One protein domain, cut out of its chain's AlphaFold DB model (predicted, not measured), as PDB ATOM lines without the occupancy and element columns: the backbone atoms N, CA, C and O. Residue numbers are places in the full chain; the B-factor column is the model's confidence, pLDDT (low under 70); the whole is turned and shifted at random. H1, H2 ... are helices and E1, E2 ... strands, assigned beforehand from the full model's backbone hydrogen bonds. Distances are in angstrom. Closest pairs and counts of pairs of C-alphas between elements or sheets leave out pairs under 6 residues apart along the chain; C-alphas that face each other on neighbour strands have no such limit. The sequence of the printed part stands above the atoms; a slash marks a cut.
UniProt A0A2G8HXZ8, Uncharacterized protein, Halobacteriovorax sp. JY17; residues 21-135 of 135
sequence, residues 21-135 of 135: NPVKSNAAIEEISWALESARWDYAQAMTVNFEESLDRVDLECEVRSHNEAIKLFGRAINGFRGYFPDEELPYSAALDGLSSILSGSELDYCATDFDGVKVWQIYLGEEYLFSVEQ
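This is residues 21 to 135 of the 135 residues of an uncharacterized protein of Halobacteriovorax sp. JY17 (UniProt A0A2G8HXZ8). A strongly twisted sheet of five strands has the long helix H2 slantwise over one face. H3 folds back beside H2 as a helical hairpin, and H1 stands steeply to both, next to edge strand E1. The 115 printed residues run H1 E1 E2 H2 H3 E3 E4 E5; the antiparallel sheet's order is E1 E5 E4 E3 E2, and the class is mixed. The whole is compact, with a radius of gyration of the C-alphas of 13.4 A and spans of 40 by 33 by 20 A.

Start at H1, residues 27 to 38, which comes closest to E1, residues 48 to 50, at the C-alphas of Glu 37 and Thr 48, 5.0 A apart. H2, residues 68 to 84, makes two layers with the sheet, a helix on one face, at a height over the sheet of 10.7 A. H1 touches H2 with residues 32 to 36 alone, at a steep tilt of 54 degrees; the closest C-alphas, of Leu 36 and Phe 81, are 6.8 A apart. H3, residues 92 to 103, touches H2 at a shallow tilt of 14 degrees, opposite ways, closest at the C-alphas of Ile 71 and Ser 100, 6.5 A. E3, residues 107 to 115, E4, residues 118 to 125, and E5, residues 128 to 134, form a meander, each strand the antiparallel neighbour of the one before. Look for N 113 and O 120, 3.0 A, between E3 and E4; N 123 and O 131, 2.9 A, between E4 and E5; N 50 and O 132, 3.0 A, between E1 and E5; and N 65 and O 108, 2.9 A, between E3 and E2, residues 61 to 66. In H1, H2 and H3 every O i to N i+4 pair is within hydrogen-bond range.

Find C-alpha 27 at (-29.376, -34.697, 21.295), where H1 begins. H2 runs 24.6 A, E3 25.1 A and E4 23.1 A; E5 ends at C-alpha 134, (-41.467, -36.052, 37.806).

The C-alphas farthest apart, of Val 58 and Asp 87, are 41.5 A apart. The printed part has no cut, no link is long, and no printed residue is under 70.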
ATOM      1  N   ASN A  21     -30.510 -23.719  26.668       90.81
ATOM      2  CA  ASN A  21     -30.349 -24.655  27.773       90.81
ATOM      3  C   ASN A  21     -29.370 -25.771  27.348       90.81
ATOM      4  O   ASN A  21     -29.647 -26.481  26.368       90.81
ATOM      5  N   PRO A  22     -28.210 -25.908  28.015       92.19
ATOM      6  CA  PRO A  22     -27.148 -26.794  27.552       92.19
ATOM      7  C   PRO A  22     -27.541 -28.268  27.665       92.19
ATOM      8  O   PRO A  22     -27.118 -29.066  26.831       92.19
ATOM      9  N   VAL A  23     -28.389 -28.611  28.641       95.81
ATOM     10  CA  VAL A  23     -28.891 -29.971  28.861       95.81
ATOM     11  C   VAL A  23     -29.861 -30.359  27.744       95.81
ATOM     12  O   VAL A  23     -29.609 -31.343  27.051       95.81
ATOM     13  N   LYS A  24     -30.885 -29.533  27.475       94.69
ATOM     14  CA  LYS A  24     -31.824 -29.744  26.352       94.69
ATOM     15  C   LYS A  24     -31.109 -29.785  24.998       94.69
ATOM     16  O   LYS A  24     -31.531 -30.469  24.081       94.69
ATOM     17  N   SER A  25     -30.012 -29.041  24.850       93.88
ATOM     18  CA  SER A  25     -29.265 -28.951  23.587       93.88
ATOM     19  C   SER A  25     -28.481 -30.207  23.213       93.88
ATOM     20  O   SER A  25     -27.959 -30.269  22.097       93.88
ATOM     21  N   ASN A  26     -28.329 -31.159  24.134       97.19
ATOM     22  CA  ASN A  26     -27.668 -32.424  23.869       97.19
ATOM     23  C   ASN A  26     -28.677 -33.418  23.278       97.19
ATOM     24  O   ASN A  26     -29.615 -33.823  23.956       97.19
ATOM     25  N   ALA A  27     -28.444 -33.844  22.034       97.06
ATOM     26  CA  ALA A  27     -29.376 -34.697  21.295       97.06
ATOM     27  C   ALA A  27     -29.695 -36.025  22.004       97.06
ATOM     28  O   ALA A  27     -30.842 -36.448  21.991       97.06
ATOM     29  N   ALA A  28     -28.714 -36.656  22.662       97.88
ATOM     30  CA  ALA A  28     -28.949 -37.913  23.372       97.88
ATOM     31  C   ALA A  28     -29.833 -37.711  24.612       97.88
ATOM     32  O   ALA A  28     -30.685 -38.543  24.912       97.88
ATOM     33  N   ILE A  29     -29.636 -36.600  25.330       98.12
ATOM     34  CA  ILE A  29     -30.467 -36.250  26.488       98.12
ATOM     35  C   ILE A  29     -31.890 -35.924  26.024       98.12
ATOM     36  O   ILE A  29     -32.849 -36.420  26.612       98.12
ATOM     37  N   GLU A  30     -32.029 -35.122  24.967       96.88
ATOM     38  CA  GLU A  30     -33.322 -34.755  24.391       96.88
ATOM     39  C   GLU A  30     -34.099 -35.991  23.919       96.88
ATOM     40  O   GLU A  30     -35.246 -36.169  24.312       96.88
ATOM     41  N   GLU A  31     -33.463 -36.884  23.157       97.62
ATOM     42  CA  GLU A  31     -34.077 -38.118  22.651       97.62
ATOM     43  C   GLU A  31     -34.610 -39.014  23.777       97.62
ATOM     44  O   GLU A  31     -35.754 -39.467  23.726       97.62
ATOM     45  N   ILE A  32     -33.825 -39.219  24.839       97.69
ATOM     46  CA  ILE A  32     -34.287 -39.992  25.997       97.69
ATOM     47  C   ILE A  32     -35.421 -39.283  26.725       97.69
ATOM     48  O   ILE A  32     -36.370 -39.938  27.141       97.69
ATOM     49  N   SER A  33     -35.337 -37.965  26.888       97.19
ATOM     50  CA  SER A  33     -36.380 -37.202  27.582       97.19
ATOM     51  C   SER A  33     -37.714 -37.308  26.837       97.19
ATOM     52  O   SER A  33     -38.745 -37.529  27.465       97.19
ATOM     53  N   TRP A  34     -37.691 -37.283  25.497       96.69
ATOM     54  CA  TRP A  34     -38.866 -37.553  24.665       96.69
ATOM     55  C   TRP A  34     -39.421 -38.965  24.847       96.69
ATOM     56  O   TRP A  34     -40.638 -39.129  24.926       96.69
ATOM     57  N   ALA A  35     -38.561 -39.982  24.914       96.88
ATOM     58  CA  ALA A  35     -39.004 -41.356  25.145       96.88
ATOM     59  C   ALA A  35     -39.641 -41.531  26.534       96.88
ATOM     60  O   ALA A  35     -40.695 -42.153  26.654       96.88
ATOM     61  N   LEU A  36     -39.037 -40.935  27.568       96.81
ATOM     62  CA  LEU A  36     -39.566 -40.935  28.934       96.81
ATOM     63  C   LEU A  36     -40.937 -40.257  29.006       96.81
ATOM     64  O   LEU A  36     -41.875 -40.842  29.542       96.81
ATOM     65  N   GLU A  37     -41.067 -39.066  28.419       94.69
ATOM     66  CA  GLU A  37     -42.336 -38.333  28.378       94.69
ATOM     67  C   GLU A  37     -43.408 -39.093  27.585       94.69
ATOM     68  O   GLU A  37     -44.556 -39.193  28.015       94.69
ATOM     69  N   SER A  38     -43.036 -39.708  26.459       94.38
ATOM     70  CA  SER A  38     -43.966 -40.510  25.650       94.38
ATOM     71  C   SER A  38     -44.515 -41.715  26.416       94.38
ATOM     72  O   SER A  38     -45.665 -42.094  26.208       94.38
ATOM     73  N   ALA A  39     -43.718 -42.280  27.327       94.19
ATOM     74  CA  ALA A  39     -44.077 -43.447  28.124       94.19
ATOM     75  C   ALA A  39     -44.693 -43.126  29.495       94.19
ATOM     76  O   ALA A  39     -44.941 -44.040  30.287       94.19
ATOM     77  N   ARG A  40     -44.961 -41.851  29.801       92.06
ATOM     78  CA  ARG A  40     -45.438 -41.399  31.122       92.06
ATOM     79  C   ARG A  40     -46.706 -42.102  31.621       92.06
ATOM     80  O   ARG A  40     -46.948 -42.167  32.821       92.06
ATOM     81  N   TRP A  41     -47.523 -42.620  30.706       91.94
ATOM     82  CA  TRP A  41     -48.785 -43.301  31.013       91.94
ATOM     83  C   TRP A  41     -48.720 -44.820  30.853       91.94
ATOM     84  O   TRP A  41     -49.705 -45.505  31.135       91.94
ATOM     85  N   ASP A  42     -47.582 -45.353  30.411       91.94
ATOM     86  CA  ASP A  42     -47.471 -46.759  30.030       91.94
ATOM     87  C   ASP A  42     -47.186 -47.674  31.227       91.94
ATOM     88  O   ASP A  42     -47.451 -48.877  31.156       91.94
ATOM     89  N   TYR A  43     -46.674 -47.130  32.341       90.50
ATOM     90  CA  TYR A  43     -46.381 -47.881  33.563       90.50
ATOM     91  C   TYR A  43     -46.457 -47.014  34.829       90.50
ATOM     92  O   TYR A  43     -46.176 -45.823  34.823       90.50
ATOM     93  N   ALA A  44     -46.822 -47.629  35.959       85.88
ATOM     94  CA  ALA A  44     -47.168 -46.916  37.197       85.88
ATOM     95  C   ALA A  44     -46.000 -46.201  37.904       85.88
ATOM     96  O   ALA A  44     -46.236 -45.420  38.816       85.88
ATOM     97  N   GLN A  45     -44.755 -46.517  37.546       86.94
ATOM     98  CA  GLN A  45     -43.545 -45.921  38.133       86.94
ATOM     99  C   GLN A  45     -42.811 -45.055  37.104       86.94
ATOM    100  O   GLN A  45     -41.589 -44.914  37.177       86.94
ATOM    101  N   ALA A  46     -43.538 -44.564  36.096       91.75
ATOM    102  CA  ALA A  46     -42.958 -43.746  35.053       91.75
ATOM    103  C   ALA A  46     -42.418 -42.448  35.631       91.75
ATOM    104  O   ALA A  46     -43.092 -41.756  36.386       91.75
ATOM    105  N   MET A  47     -41.177 -42.150  35.263       95.06
ATOM    106  CA  MET A  47     -40.540 -40.880  35.553       95.06
ATOM    107  C   MET A  47     -40.343 -40.142  34.242       95.06
ATOM    108  O   MET A  47     -39.882 -40.740  33.266       95.06
ATOM    109  N   THR A  48     -40.648 -38.853  34.230       94.44
ATOM    110  CA  THR A  48     -40.475 -37.995  33.056       94.44
ATOM    111  C   THR A  48     -39.347 -37.003  33.287       94.44
ATOM    112  O   THR A  48     -38.946 -36.739  34.423       94.44
ATOM    113  N   VAL A  49     -38.791 -36.492  32.190       95.94
ATOM    114  CA  VAL A  49     -37.811 -35.408  32.221       95.94
ATOM    115  C   VAL A  49     -38.302 -34.301  31.304       95.94
ATOM    116  O   VAL A  49     -38.393 -34.503  30.095       95.94
ATOM    117  N   ASN A  50     -38.579 -33.132  31.877       94.00
ATOM    118  CA  ASN A  50     -39.194 -32.016  31.166       94.00
ATOM    119  C   ASN A  50     -38.260 -30.800  31.110       94.00
ATOM    120  O   ASN A  50     -37.540 -30.493  32.056       94.00
ATOM    121  N   PHE A  51     -38.253 -30.099  29.971       92.81
ATOM    122  CA  PHE A  51     -37.394 -28.924  29.738       92.81
ATOM    123  C   PHE A  51     -38.154 -27.607  29.598       92.81
ATOM    124  O   PHE A  51     -37.532 -26.548  29.515       92.81
ATOM    125  N   GLU A  52     -39.477 -27.665  29.477       85.19
ATOM    126  CA  GLU A  52     -40.311 -26.500  29.151       85.19
ATOM    127  C   GLU A  52     -41.192 -26.087  30.327       85.19
ATOM    128  O   GLU A  52     -41.437 -24.901  30.533       85.19
ATOM    129  N   GLU A  53     -41.610 -27.060  31.131       78.06
ATOM    130  CA  GLU A  53     -42.481 -26.841  32.274       78.06
ATOM    131  C   GLU A  53     -41.630 -26.595  33.518       78.06
ATOM    132  O   GLU A  53     -40.858 -27.451  33.944       78.06
ATOM    133  N   SER A  54     -41.743 -25.390  34.073       84.31
ATOM    134  CA  SER A  54     -41.161 -25.018  35.361       84.31
ATOM    135  C   SER A  54     -42.205 -24.267  36.174       84.31
ATOM    136  O   SER A  54     -43.108 -23.632  35.623       84.31
ATOM    137  N   LEU A  55     -42.094 -24.373  37.490       83.19
ATOM    138  CA  LEU A  55     -42.903 -23.608  38.427       83.19
ATOM    139  C   LEU A  55     -42.098 -22.390  38.856       83.19
ATOM    140  O   LEU A  55     -40.873 -22.350  38.695       83.19
ATOM    141  N   ASP A  56     -42.789 -21.388  39.388       83.38
ATOM    142  CA  ASP A  56     -42.096 -20.209  39.876       83.38
ATOM    143  C   ASP A  56     -41.212 -20.594  41.066       83.38
ATOM    144  O   ASP A  56     -41.679 -21.130  42.072       83.38
ATOM    145  N   ARG A  57     -39.908 -20.340  40.934       84.81
ATOM    146  CA  ARG A  57     -38.895 -20.749  41.910       84.81
ATOM    147  C   ARG A  57     -39.162 -20.147  43.289       84.81
ATOM    148  O   ARG A  57     -38.780 -20.749  44.287       84.81
ATOM    149  N   VAL A  58     -39.813 -18.981  43.356       84.81
ATOM    150  CA  VAL A  58     -40.133 -18.323  44.635       84.81
ATOM    151  C   VAL A  58     -41.113 -19.116  45.497       84.81
ATOM    152  O   VAL A  58     -41.130 -18.925  46.712       84.81
ATOM    153  N   ASP A  59     -41.884 -20.013  44.885       85.31
ATOM    154  CA  ASP A  59     -42.891 -20.829  45.561       85.31
ATOM    155  C   ASP A  59     -42.355 -22.217  45.950       85.31
ATOM    156  O   ASP A  59     -43.103 -23.049  46.464       85.31
ATOM    157  N   LEU A  60     -41.064 -22.488  45.708       88.06
ATOM    158  CA  LEU A  60     -40.451 -23.799  45.907       88.06
ATOM    159  C   LEU A  60     -39.441 -23.808  47.056       88.06
ATOM    160  O   LEU A  60     -38.649 -22.882  47.244       88.06
ATOM    161  N   GLU A  61     -39.403 -24.922  47.787       88.69
ATOM    162  CA  GLU A  61     -38.327 -25.195  48.735       88.69
ATOM    163  C   GLU A  61     -37.110 -25.730  47.976       88.69
ATOM    164  O   GLU A  61     -37.147 -26.824  47.404       88.69
ATOM    165  N   CYS A  62     -36.033 -24.941  47.963       93.69
ATOM    166  CA  CYS A  62     -34.812 -25.252  47.231       93.69
ATOM    167  C   CYS A  62     -33.654 -25.610  48.164       93.69
ATOM    168  O   CYS A  62     -33.432 -24.980  49.201       93.69
ATOM    169  N   GLU A  63     -32.856 -26.582  47.741       94.50
ATOM    170  CA  GLU A  63     -31.620 -26.979  48.403       94.50
ATOM    171  C   GLU A  63     -30.469 -27.090  47.399       94.50
ATOM    172  O   GLU A  63     -30.619 -27.641  46.308       94.50
ATOM    173  N   VAL A  64     -29.294 -26.593  47.787       95.38
ATOM    174  CA  VAL A  64     -28.083 -26.717  46.971       95.38
ATOM    175  C   VAL A  64     -27.505 -28.115  47.153       95.38
ATOM    176  O   VAL A  64     -27.229 -28.543  48.279       95.38
ATOM    177  N   ARG A  65     -27.278 -28.833  46.052       95.50
ATOM    178  CA  ARG A  65     -26.578 -30.126  46.071       95.50
ATOM    179  C   ARG A  65     -25.592 -30.249  44.912       95.50
ATOM    180  O   ARG A  65     -25.625 -29.514  43.928       95.50
ATOM    181  N   SER A  66     -24.712 -31.241  45.012       94.88
ATOM    182  CA  SER A  66     -23.800 -31.612  43.924       94.88
ATOM    183  C   SER A  66     -24.573 -32.052  42.674       94.88
ATOM    184  O   SER A  66     -25.572 -32.764  42.786       94.88
ATOM    185  N   HIS A  67     -24.058 -31.727  41.482       93.62
ATOM    186  CA  HIS A  67     -24.558 -32.228  40.191       93.62
ATOM    187  C   HIS A  67     -24.705 -33.758  40.098       93.62
ATOM    188  O   HIS A  67     -25.480 -34.257  39.285       93.62
ATOM    189  N   ASN A  68     -24.006 -34.520  40.945       95.62
ATOM    190  CA  ASN A  68     -24.168 -35.971  41.019       95.62
ATOM    191  C   ASN A  68     -25.614 -36.394  41.321       95.62
ATOM    192  O   ASN A  68     -26.018 -37.484  40.918       95.62
ATOM    193  N   GLU A  69     -26.397 -35.572  42.027       95.25
ATOM    194  CA  GLU A  69     -27.794 -35.899  42.323       95.25
ATOM    195  C   GLU A  69     -28.688 -35.790  41.078       95.25
ATOM    196  O   GLU A  69     -29.496 -36.684  40.834       95.25
ATOM    197  N   ALA A  70     -28.468 -34.787  40.225       95.25
ATOM    198  CA  ALA A  70     -29.124 -34.653  38.926       95.25
ATOM    199  C   ALA A  70     -28.838 -35.864  38.020       95.25
ATOM    200  O   ALA A  70     -29.760 -36.434  37.438       95.25
ATOM    201  N   ILE A  71     -27.581 -36.327  37.973       96.81
ATOM    202  CA  ILE A  71     -27.197 -37.529  37.211       96.81
ATOM    203  C   ILE A  71     -27.903 -38.776  37.760       96.81
ATOM    204  O   ILE A  71     -28.397 -39.600  36.992       96.81
ATOM    205  N   LYS A  72     -27.994 -38.924  39.089       96.38
ATOM    206  CA  LYS A  72     -28.712 -40.044  39.719       96.38
ATOM    207  C   LYS A  72     -30.215 -40.003  39.456       96.38
ATOM    208  O   LYS A  72     -30.812 -41.061  39.274       96.38
ATOM    209  N   LEU A  73     -30.839 -38.827  39.483       95.19
ATOM    210  CA  LEU A  73     -32.259 -38.651  39.156       95.19
ATOM    211  C   LEU A  73     -32.531 -39.060  37.707       95.19
ATOM    212  O   LEU A  73     -33.358 -39.939  37.471       95.19
ATOM    213  N   PHE A  74     -31.757 -38.524  36.763       96.44
ATOM    214  CA  PHE A  74     -31.872 -38.865  35.346       96.44
ATOM    215  C   PHE A  74     -31.621 -40.362  35.097       96.44
ATOM    216  O   PHE A  74     -32.367 -41.030  34.385       96.44
ATOM    217  N   GLY A  75     -30.600 -40.932  35.746       97.38
ATOM    218  CA  GLY A  75     -30.290 -42.359  35.660       97.38
ATOM    219  C   GLY A  75     -31.384 -43.262  36.234       97.38
ATOM    220  O   GLY A  75     -31.613 -44.347  35.703       97.38
ATOM    221  N   ARG A  76     -32.092 -42.830  37.286       96.50
ATOM    222  CA  ARG A  76     -33.265 -43.554  37.807       96.50
ATOM    223  C   ARG A  76     -34.397 -43.593  36.786       96.50
ATOM    224  O   ARG A  76     -34.922 -44.680  36.561       96.50
ATOM    225  N   ALA A  77     -34.699 -42.468  36.136       96.44
ATOM    226  CA  ALA A  77     -35.718 -42.413  35.090       96.44
ATOM    227  C   ALA A  77     -35.374 -43.351  33.918       96.44
ATOM    228  O   ALA A  77     -36.185 -44.198  33.544       96.44
ATOM    229  N   ILE A  78     -34.125 -43.305  33.432       97.06
ATOM    230  CA  ILE A  78     -33.620 -44.243  32.414       97.06
ATOM    231  C   ILE A  78     -33.788 -45.700  32.854       97.06
ATOM    232  O   ILE A  78     -34.246 -46.535  32.078       97.06
ATOM    233  N   ASN A  79     -33.386 -46.040  34.080       96.31
ATOM    234  CA  ASN A  79     -33.431 -47.424  34.548       96.31
ATOM    235  C   ASN A  79     -34.868 -47.937  34.701       96.31
ATOM    236  O   ASN A  79     -35.117 -49.101  34.390       96.31
ATOM    237  N   GLY A  80     -35.798 -47.084  35.142       95.19
ATOM    238  CA  GLY A  80     -37.227 -47.403  35.181       95.19
ATOM    239  C   GLY A  80     -37.765 -47.717  33.787       95.19
ATOM    240  O   GLY A  80     -38.311 -48.797  33.568       95.19
ATOM    241  N   PHE A  81     -37.493 -46.830  32.826       96.38
ATOM    242  CA  PHE A  81     -37.890 -47.010  31.430       96.38
ATOM    243  C   PHE A  81     -37.318 -48.293  30.825       96.38
ATOM    244  O   PHE A  81     -38.065 -49.116  30.310       96.38
ATOM    245  N   ARG A  82     -36.006 -48.525  30.956       95.56
ATOM    246  CA  ARG A  82     -35.334 -49.727  30.428       95.56
ATOM    247  C   ARG A  82     -35.825 -51.022  31.062       95.56
ATOM    248  O   ARG A  82     -35.777 -52.068  30.426       95.56
ATOM    249  N   GLY A  83     -36.247 -50.971  32.324       94.94
ATOM    250  CA  GLY A  83     -36.838 -52.124  32.995       94.94
ATOM    251  C   GLY A  83     -38.172 -52.537  32.372       94.94
ATOM    252  O   GLY A  83     -38.494 -53.724  32.369       94.94
ATOM    253  N   TYR A  84     -38.920 -51.573  31.833       96.00
ATOM    254  CA  TYR A  84     -40.220 -51.802  31.208       96.00
ATOM    255  C   TYR A  84     -40.127 -52.026  29.689       96.00
ATOM    256  O   TYR A  84     -40.803 -52.906  29.160       96.00
ATOM    257  N   PHE A  85     -39.239 -51.300  29.006       95.69
ATOM    258  CA  PHE A  85     -38.961 -51.399  27.571       95.69
ATOM    259  C   PHE A  85     -37.508 -51.852  27.323       95.69
ATOM    260  O   PHE A  85     -36.653 -51.048  26.945       95.69
ATOM    261  N   PRO A  86     -37.182 -53.135  27.560       95.19
ATOM    262  CA  PRO A  86     -35.804 -53.622  27.477       95.19
ATOM    263  C   PRO A  86     -35.242 -53.656  26.049       95.19
ATOM    264  O   PRO A  86     -34.022 -53.645  25.888       95.19
ATOM    265  N   ASP A  87     -36.118 -53.691  25.042       95.88
ATOM    266  CA  ASP A  87     -35.754 -53.821  23.628       95.88
ATOM    267  C   ASP A  87     -35.543 -52.461  22.929       95.88
ATOM    268  O   ASP A  87     -35.131 -52.423  21.773       95.88
ATOM    269  N   GLU A  88     -35.805 -51.341  23.616       94.44
ATOM    270  CA  GLU A  88     -35.622 -49.991  23.066       94.44
ATOM    271  C   GLU A  88     -34.140 -49.593  23.040       94.44
ATOM    272  O   GLU A  88     -33.487 -49.434  24.081       94.44
ATOM    273  N   GLU A  89     -33.612 -49.374  21.835       94.19
ATOM    274  CA  GLU A  89     -32.222 -48.983  21.586       94.19
ATOM    275  C   GLU A  89     -32.047 -47.454  21.594       94.19
ATOM    276  O   GLU A  89     -31.773 -46.832  20.571       94.19
ATOM    277  N   LEU A  90     -32.183 -46.832  22.768       96.81
ATOM    278  CA  LEU A  90     -31.947 -45.393  22.958       96.81
ATOM    279  C   LEU A  90     -30.502 -45.093  23.410       96.81
ATOM    280  O   LEU A  90     -29.828 -45.964  23.981       96.81
ATOM    281  N   PRO A  91     -29.995 -43.855  23.234       97.75
ATOM    282  CA  PRO A  91     -28.609 -43.491  23.553       97.75
ATOM    283  C   PRO A  91     -28.344 -43.287  25.064       97.75
ATOM    284  O   PRO A  91     -27.755 -42.285  25.477       97.75
ATOM    285  N   TYR A  92     -28.726 -44.253  25.909       97.38
ATOM    286  CA  TYR A  92     -28.690 -44.165  27.379       97.38
ATOM    287  C   TYR A  92     -27.342 -43.719  27.958       97.38
ATOM    288  O   TYR A  92     -27.293 -42.803  28.779       97.38
ATOM    289  N   SER A  93     -26.242 -44.351  27.530       97.62
ATOM    290  CA  SER A  93     -24.902 -43.994  28.021       97.62
ATOM    291  C   SER A  93     -24.518 -42.585  27.589       97.62
ATOM    292  O   SER A  93     -24.090 -41.788  28.415       97.62
ATOM    293  N   ALA A  94     -24.732 -42.252  26.313       98.31
ATOM    294  CA  ALA A  94     -24.345 -40.958  25.769       98.31
ATOM    295  C   ALA A  94     -25.101 -39.800  26.436       98.31
ATOM    296  O   ALA A  94     -24.528 -38.729  26.627       98.31
ATOM    297  N   ALA A  95     -26.357 -40.013  26.840       98.12
ATOM    298  CA  ALA A  95     -27.114 -39.023  27.593       98.12
ATOM    299  C   ALA A  95     -26.565 -38.812  29.009       98.12
ATOM    300  O   ALA A  95     -26.385 -37.669  29.422       98.12
ATOM    301  N   LEU A  96     -26.252 -39.886  29.744       98.12
ATOM    302  CA  LEU A  96     -25.672 -39.777  31.090       98.12
ATOM    303  C   LEU A  96     -24.267 -39.167  31.061       98.12
ATOM    304  O   LEU A  96     -23.962 -38.294  31.875       98.12
ATOM    305  N   ASP A  97     -23.438 -39.571  30.099       98.25
ATOM    306  CA  ASP A  97     -22.105 -39.008  29.882       98.25
ATOM    307  C   ASP A  97     -22.197 -37.529  29.478       98.25
ATOM    308  O   ASP A  97     -21.453 -36.687  29.985       98.25
ATOM    309  N   GLY A  98     -23.157 -37.197  28.611       97.44
ATOM    310  CA  GLY A  98     -23.472 -35.829  28.214       97.44
ATOM    311  C   GLY A  98     -23.888 -34.968  29.402       97.44
ATOM    312  O   GLY A  98     -23.318 -33.899  29.607       97.44
ATOM    313  N   LEU A  99     -24.828 -35.449  30.218       97.62
ATOM    314  CA  LEU A  99     -25.315 -34.752  31.408       97.62
ATOM    315  C   LEU A  99     -24.188 -34.537  32.423       97.62
ATOM    316  O   LEU A  99     -24.016 -33.434  32.940       97.62
ATOM    317  N   SER A 100     -23.382 -35.575  32.660       97.56
ATOM    318  CA  SER A 100     -22.213 -35.514  33.536       97.56
ATOM    319  C   SER A 100     -21.197 -34.476  33.062       97.56
ATOM    320  O   SER A 100     -20.764 -33.629  33.841       97.56
ATOM    321  N   SER A 101     -20.870 -34.480  31.768       97.19
ATOM    322  CA  SER A 101     -19.950 -33.519  31.157       97.19
ATOM    323  C   SER A 101     -20.445 -32.074  31.285       97.19
ATOM    324  O   SER A 101     -19.676 -31.189  31.654       97.19
ATOM    325  N   ILE A 102     -21.739 -31.839  31.038       96.38
ATOM    326  CA  ILE A 102     -22.355 -30.505  31.090       96.38
ATOM    327  C   ILE A 102     -22.353 -29.936  32.514       96.38
ATOM    328  O   ILE A 102     -22.103 -28.747  32.694       96.38
ATOM    329  N   LEU A 103     -22.640 -30.767  33.518       96.38
ATOM    330  CA  LEU A 103     -22.832 -30.317  34.901       96.38
ATOM    331  C   LEU A 103     -21.582 -30.458  35.777       96.38
ATOM    332  O   LEU A 103     -21.602 -30.050  36.939       96.38
ATOM    333  N   SER A 104     -20.503 -31.032  35.243       95.56
ATOM    334  CA  SER A 104     -19.289 -31.343  35.995       95.56
ATOM    335  C   SER A 104     -18.767 -30.140  36.780       95.56
ATOM    336  O   SER A 104     -18.624 -29.035  36.258       95.56
ATOM    337  N   GLY A 105     -18.496 -30.361  38.067       90.56
ATOM    338  CA  GLY A 105     -18.001 -29.331  38.983       90.56
ATOM    339  C   GLY A 105     -19.030 -28.275  39.405       90.56
ATOM    340  O   GLY A 105     -18.672 -27.386  40.171       90.56
ATOM    341  N   SER A 106     -20.288 -28.376  38.961       93.06
ATOM    342  CA  SER A 106     -21.346 -27.433  39.337       93.06
ATOM    343  C   SER A 106     -22.047 -27.843  40.636       93.06
ATOM    344  O   SER A 106     -22.246 -29.035  40.914       93.06
ATOM    345  N   GLU A 107     -22.450 -26.834  41.406       95.62
ATOM    346  CA  GLU A 107     -23.496 -26.937  42.424       95.62
ATOM    347  C   GLU A 107     -24.820 -26.505  41.794       95.62
ATOM    348  O   GLU A 107     -24.857 -25.535  41.036       95.62
ATOM    349  N   LEU A 108     -25.881 -27.262  42.062       96.50
ATOM    350  CA  LEU A 108     -27.197 -27.046  41.471       96.50
ATOM    351  C   LEU A 108     -28.220 -26.835  42.578       96.50
ATOM    352  O   LEU A 108     -28.125 -27.456  43.640       96.50
ATOM    353  N   ASP A 109     -29.204 -25.994  42.298       96.25
ATOM    354  CA  ASP A 109     -30.377 -25.843  43.146       96.25
ATOM    355  C   ASP A 109     -31.407 -26.904  42.759       96.25
ATOM    356  O   ASP A 109     -31.772 -27.037  41.589       96.25
ATOM    357  N   TYR A 110     -31.866 -27.660  43.750       95.38
ATOM    358  CA  TYR A 110     -32.911 -28.666  43.619       95.38
ATOM    359  C   TYR A 110     -34.134 -28.148  44.351       95.38
ATOM    360  O   TYR A 110     -34.143 -28.089  45.577       95.38
ATOM    361  N   CYS A 111     -35.148 -27.758  43.596       94.38
ATOM    362  CA  CYS A 111     -36.384 -27.213  44.124       94.38
ATOM    363  C   CYS A 111     -37.477 -28.273  44.005       94.38
ATOM    364  O   CYS A 111     -37.722 -28.780  42.909       94.38
ATOM    365  N   ALA A 112     -38.095 -28.655  45.120       91.31
ATOM    366  CA  ALA A 112     -39.101 -29.714  45.143       91.31
ATOM    367  C   ALA A 112     -40.510 -29.153  45.328       91.31
ATOM    368  O   ALA A 112     -40.715 -28.185  46.058       91.31
ATOM    369  N   THR A 113     -41.485 -29.821  44.721       89.38
ATOM    370  CA  THR A 113     -42.904 -29.662  45.044       89.38
ATOM    371  C   THR A 113     -43.647 -30.983  44.872       89.38
ATOM    372  O   THR A 113     -43.133 -31.911  44.243       89.38
ATOM    373  N   ASP A 114     -44.866 -31.036  45.394       85.94
ATOM    374  CA  ASP A 114     -45.836 -32.084  45.100       85.94
ATOM    375  C   ASP A 114     -46.969 -31.471  44.263       85.94
ATOM    376  O   ASP A 114     -47.668 -30.560  44.713       85.94
ATOM    377  N   PHE A 115     -47.157 -31.966  43.040       78.56
ATOM    378  CA  PHE A 115     -48.207 -31.532  42.119       78.56
ATOM    379  C   PHE A 115     -49.104 -32.725  41.784       78.56
ATOM    380  O   PHE A 115     -48.624 -33.737  41.287       78.56
ATOM    381  N   ASP A 116     -50.396 -32.649  42.112       79.69
ATOM    382  CA  ASP A 116     -51.369 -33.739  41.905       79.69
ATOM    383  C   ASP A 116     -50.932 -35.117  42.460       79.69
ATOM    384  O   ASP A 116     -51.306 -36.173  41.949       79.69
ATOM    385  N   GLY A 117     -50.159 -35.119  43.553       78.50
ATOM    386  CA  GLY A 117     -49.634 -36.336  44.183       78.50
ATOM    387  C   GLY A 117     -48.386 -36.920  43.510       78.50
ATOM    388  O   GLY A 117     -47.936 -37.987  43.926       78.50
ATOM    389  N   VAL A 118     -47.835 -36.222  42.515       82.81
ATOM    390  CA  VAL A 118     -46.569 -36.522  41.837       82.81
ATOM    391  C   VAL A 118     -45.493 -35.596  42.385       82.81
ATOM    392  O   VAL A 118     -45.702 -34.385  42.518       82.81
ATOM    393  N   LYS A 119     -44.328 -36.155  42.706       87.69
ATOM    394  CA  LYS A 119     -43.209 -35.363  43.200       87.69
ATOM    395  C   LYS A 119     -42.435 -34.790  42.022       87.69
ATOM    396  O   LYS A 119     -41.904 -35.540  41.207       87.69
ATOM    397  N   VAL A 120     -42.293 -33.469  41.977       90.44
ATOM    398  CA  VAL A 120     -41.563 -32.771  40.913       90.44
ATOM    399  C   VAL A 120     -40.302 -32.141  41.484       90.44
ATOM    400  O   VAL A 120     -40.358 -31.275  42.357       90.44
ATOM    401  N   TRP A 121     -39.149 -32.565  40.973       94.19
ATOM    402  CA  TRP A 121     -37.865 -31.918  41.232       94.19
ATOM    403  C   TRP A 121     -37.524 -30.999  40.072       94.19
ATOM    404  O   TRP A 121     -37.446 -31.471  38.947       94.19
ATOM    405  N   GLN A 122     -37.264 -29.722  40.330       95.06
ATOM    406  CA  GLN A 122     -36.782 -28.755  39.344       95.06
ATOM    407  C   GLN A 122     -35.322 -28.416  39.632       95.06
ATOM    408  O   GLN A 122     -34.967 -28.079  40.762       95.06
ATOM    409  N   ILE A 123     -34.472 -28.561  38.619       95.94
ATOM    410  CA  ILE A 123     -33.022 -28.442  38.732       95.94
ATOM    411  C   ILE A 123     -32.589 -27.141  38.060       95.94
ATOM    412  O   ILE A 123     -32.893 -26.912  36.887       95.94
ATOM    413  N   TYR A 124     -31.832 -26.317  38.784       94.94
ATOM    414  CA  TYR A 124     -31.326 -25.036  38.296       94.94
ATOM    415  C   TYR A 124     -29.805 -24.924  38.444       94.94
ATOM    416  O   TYR A 124     -29.204 -25.479  39.365       94.94
ATOM    417  N   LEU A 125     -29.187 -24.158  37.544       93.38
ATOM    418  CA  LEU A 125     -27.807 -23.684  37.648       93.38
ATOM    419  C   LEU A 125     -27.820 -22.166  37.854       93.38
ATOM    420  O   LEU A 125     -27.976 -21.391  36.905       93.38
ATOM    421  N   GLY A 126     -27.678 -21.731  39.107       89.25
ATOM    422  CA  GLY A 126     -27.991 -20.352  39.480       89.25
ATOM    423  C   GLY A 126     -29.469 -20.060  39.210       89.25
ATOM    424  O   GLY A 126     -30.333 -20.805  39.647       89.25
ATOM    425  N   GLU A 127     -29.768 -19.009  38.443       87.94
ATOM    426  CA  GLU A 127     -31.148 -18.666  38.045       87.94
ATOM    427  C   GLU A 127     -31.631 -19.396  36.779       87.94
ATOM    428  O   GLU A 127     -32.748 -19.178  36.315       87.94
ATOM    429  N   GLU A 128     -30.788 -20.222  36.155       90.88
ATOM    430  CA  GLU A 128     -31.138 -20.899  34.907       90.88
ATOM    431  C   GLU A 128     -31.795 -22.248  35.181       90.88
ATOM    432  O   GLU A 128     -31.152 -23.164  35.692       90.88
ATOM    433  N   TYR A 129     -33.063 -22.379  34.792       93.62
ATOM    434  CA  TYR A 129     -33.764 -23.657  34.788       93.62
ATOM    435  C   TYR A 129     -33.130 -24.621  33.781       93.62
ATOM    436  O   TYR A 129     -32.983 -24.295  32.598       93.62
ATOM    437  N   LEU A 130     -32.765 -25.814  34.254       95.31
ATOM    438  CA  LEU A 130     -32.163 -26.855  33.432       95.31
ATOM    439  C   LEU A 130     -33.184 -27.904  33.001       95.31
ATOM    440  O   LEU A 130     -33.281 -28.185  31.814       95.31
ATOM    441  N   PHE A 131     -33.897 -28.516  33.936       96.06
ATOM    442  CA  PHE A 131     -34.939 -29.505  33.657       96.06
ATOM    443  C   PHE A 131     -35.677 -29.852  34.945       96.06
ATOM    444  O   PHE A 131     -35.208 -29.536  36.044       96.06
ATOM    445  N   SER A 132     -36.796 -30.549  34.810       95.25
ATOM    446  CA  SER A 132     -37.520 -31.161  35.908       95.25
ATOM    447  C   SER A 132     -37.564 -32.671  35.751       95.25
ATOM    448  O   SER A 132     -37.407 -33.207  34.655       95.25
ATOM    449  N   VAL A 133     -37.733 -33.355  36.878       94.88
ATOM    450  CA  VAL A 133     -37.973 -34.792  36.942       94.88
ATOM    451  C   VAL A 133     -39.234 -35.017  37.753       94.88
ATOM    452  O   VAL A 133     -39.291 -34.606  38.916       94.88
ATOM    453  N   GLU A 134     -40.214 -35.677  37.150       93.19
ATOM    454  CA  GLU A 134     -41.467 -36.052  37.806       93.19
ATOM    455  C   GLU A 134     -41.399 -37.525  38.215       93.19
ATOM    456  O   GLU A 134     -40.840 -38.353  37.488       93.19
ATOM    457  N   GLN A 135     -41.906 -37.835  39.410       87.06
ATOM    458  CA  GLN A 135     -41.875 -39.162  40.025       87.06
ATOM    459  C   GLN A 135     -43.197 -39.503  40.712       87.06
ATOM    460  O   GLN A 135     -43.698 -38.647  41.478       87.06
TER     461      GLN A 135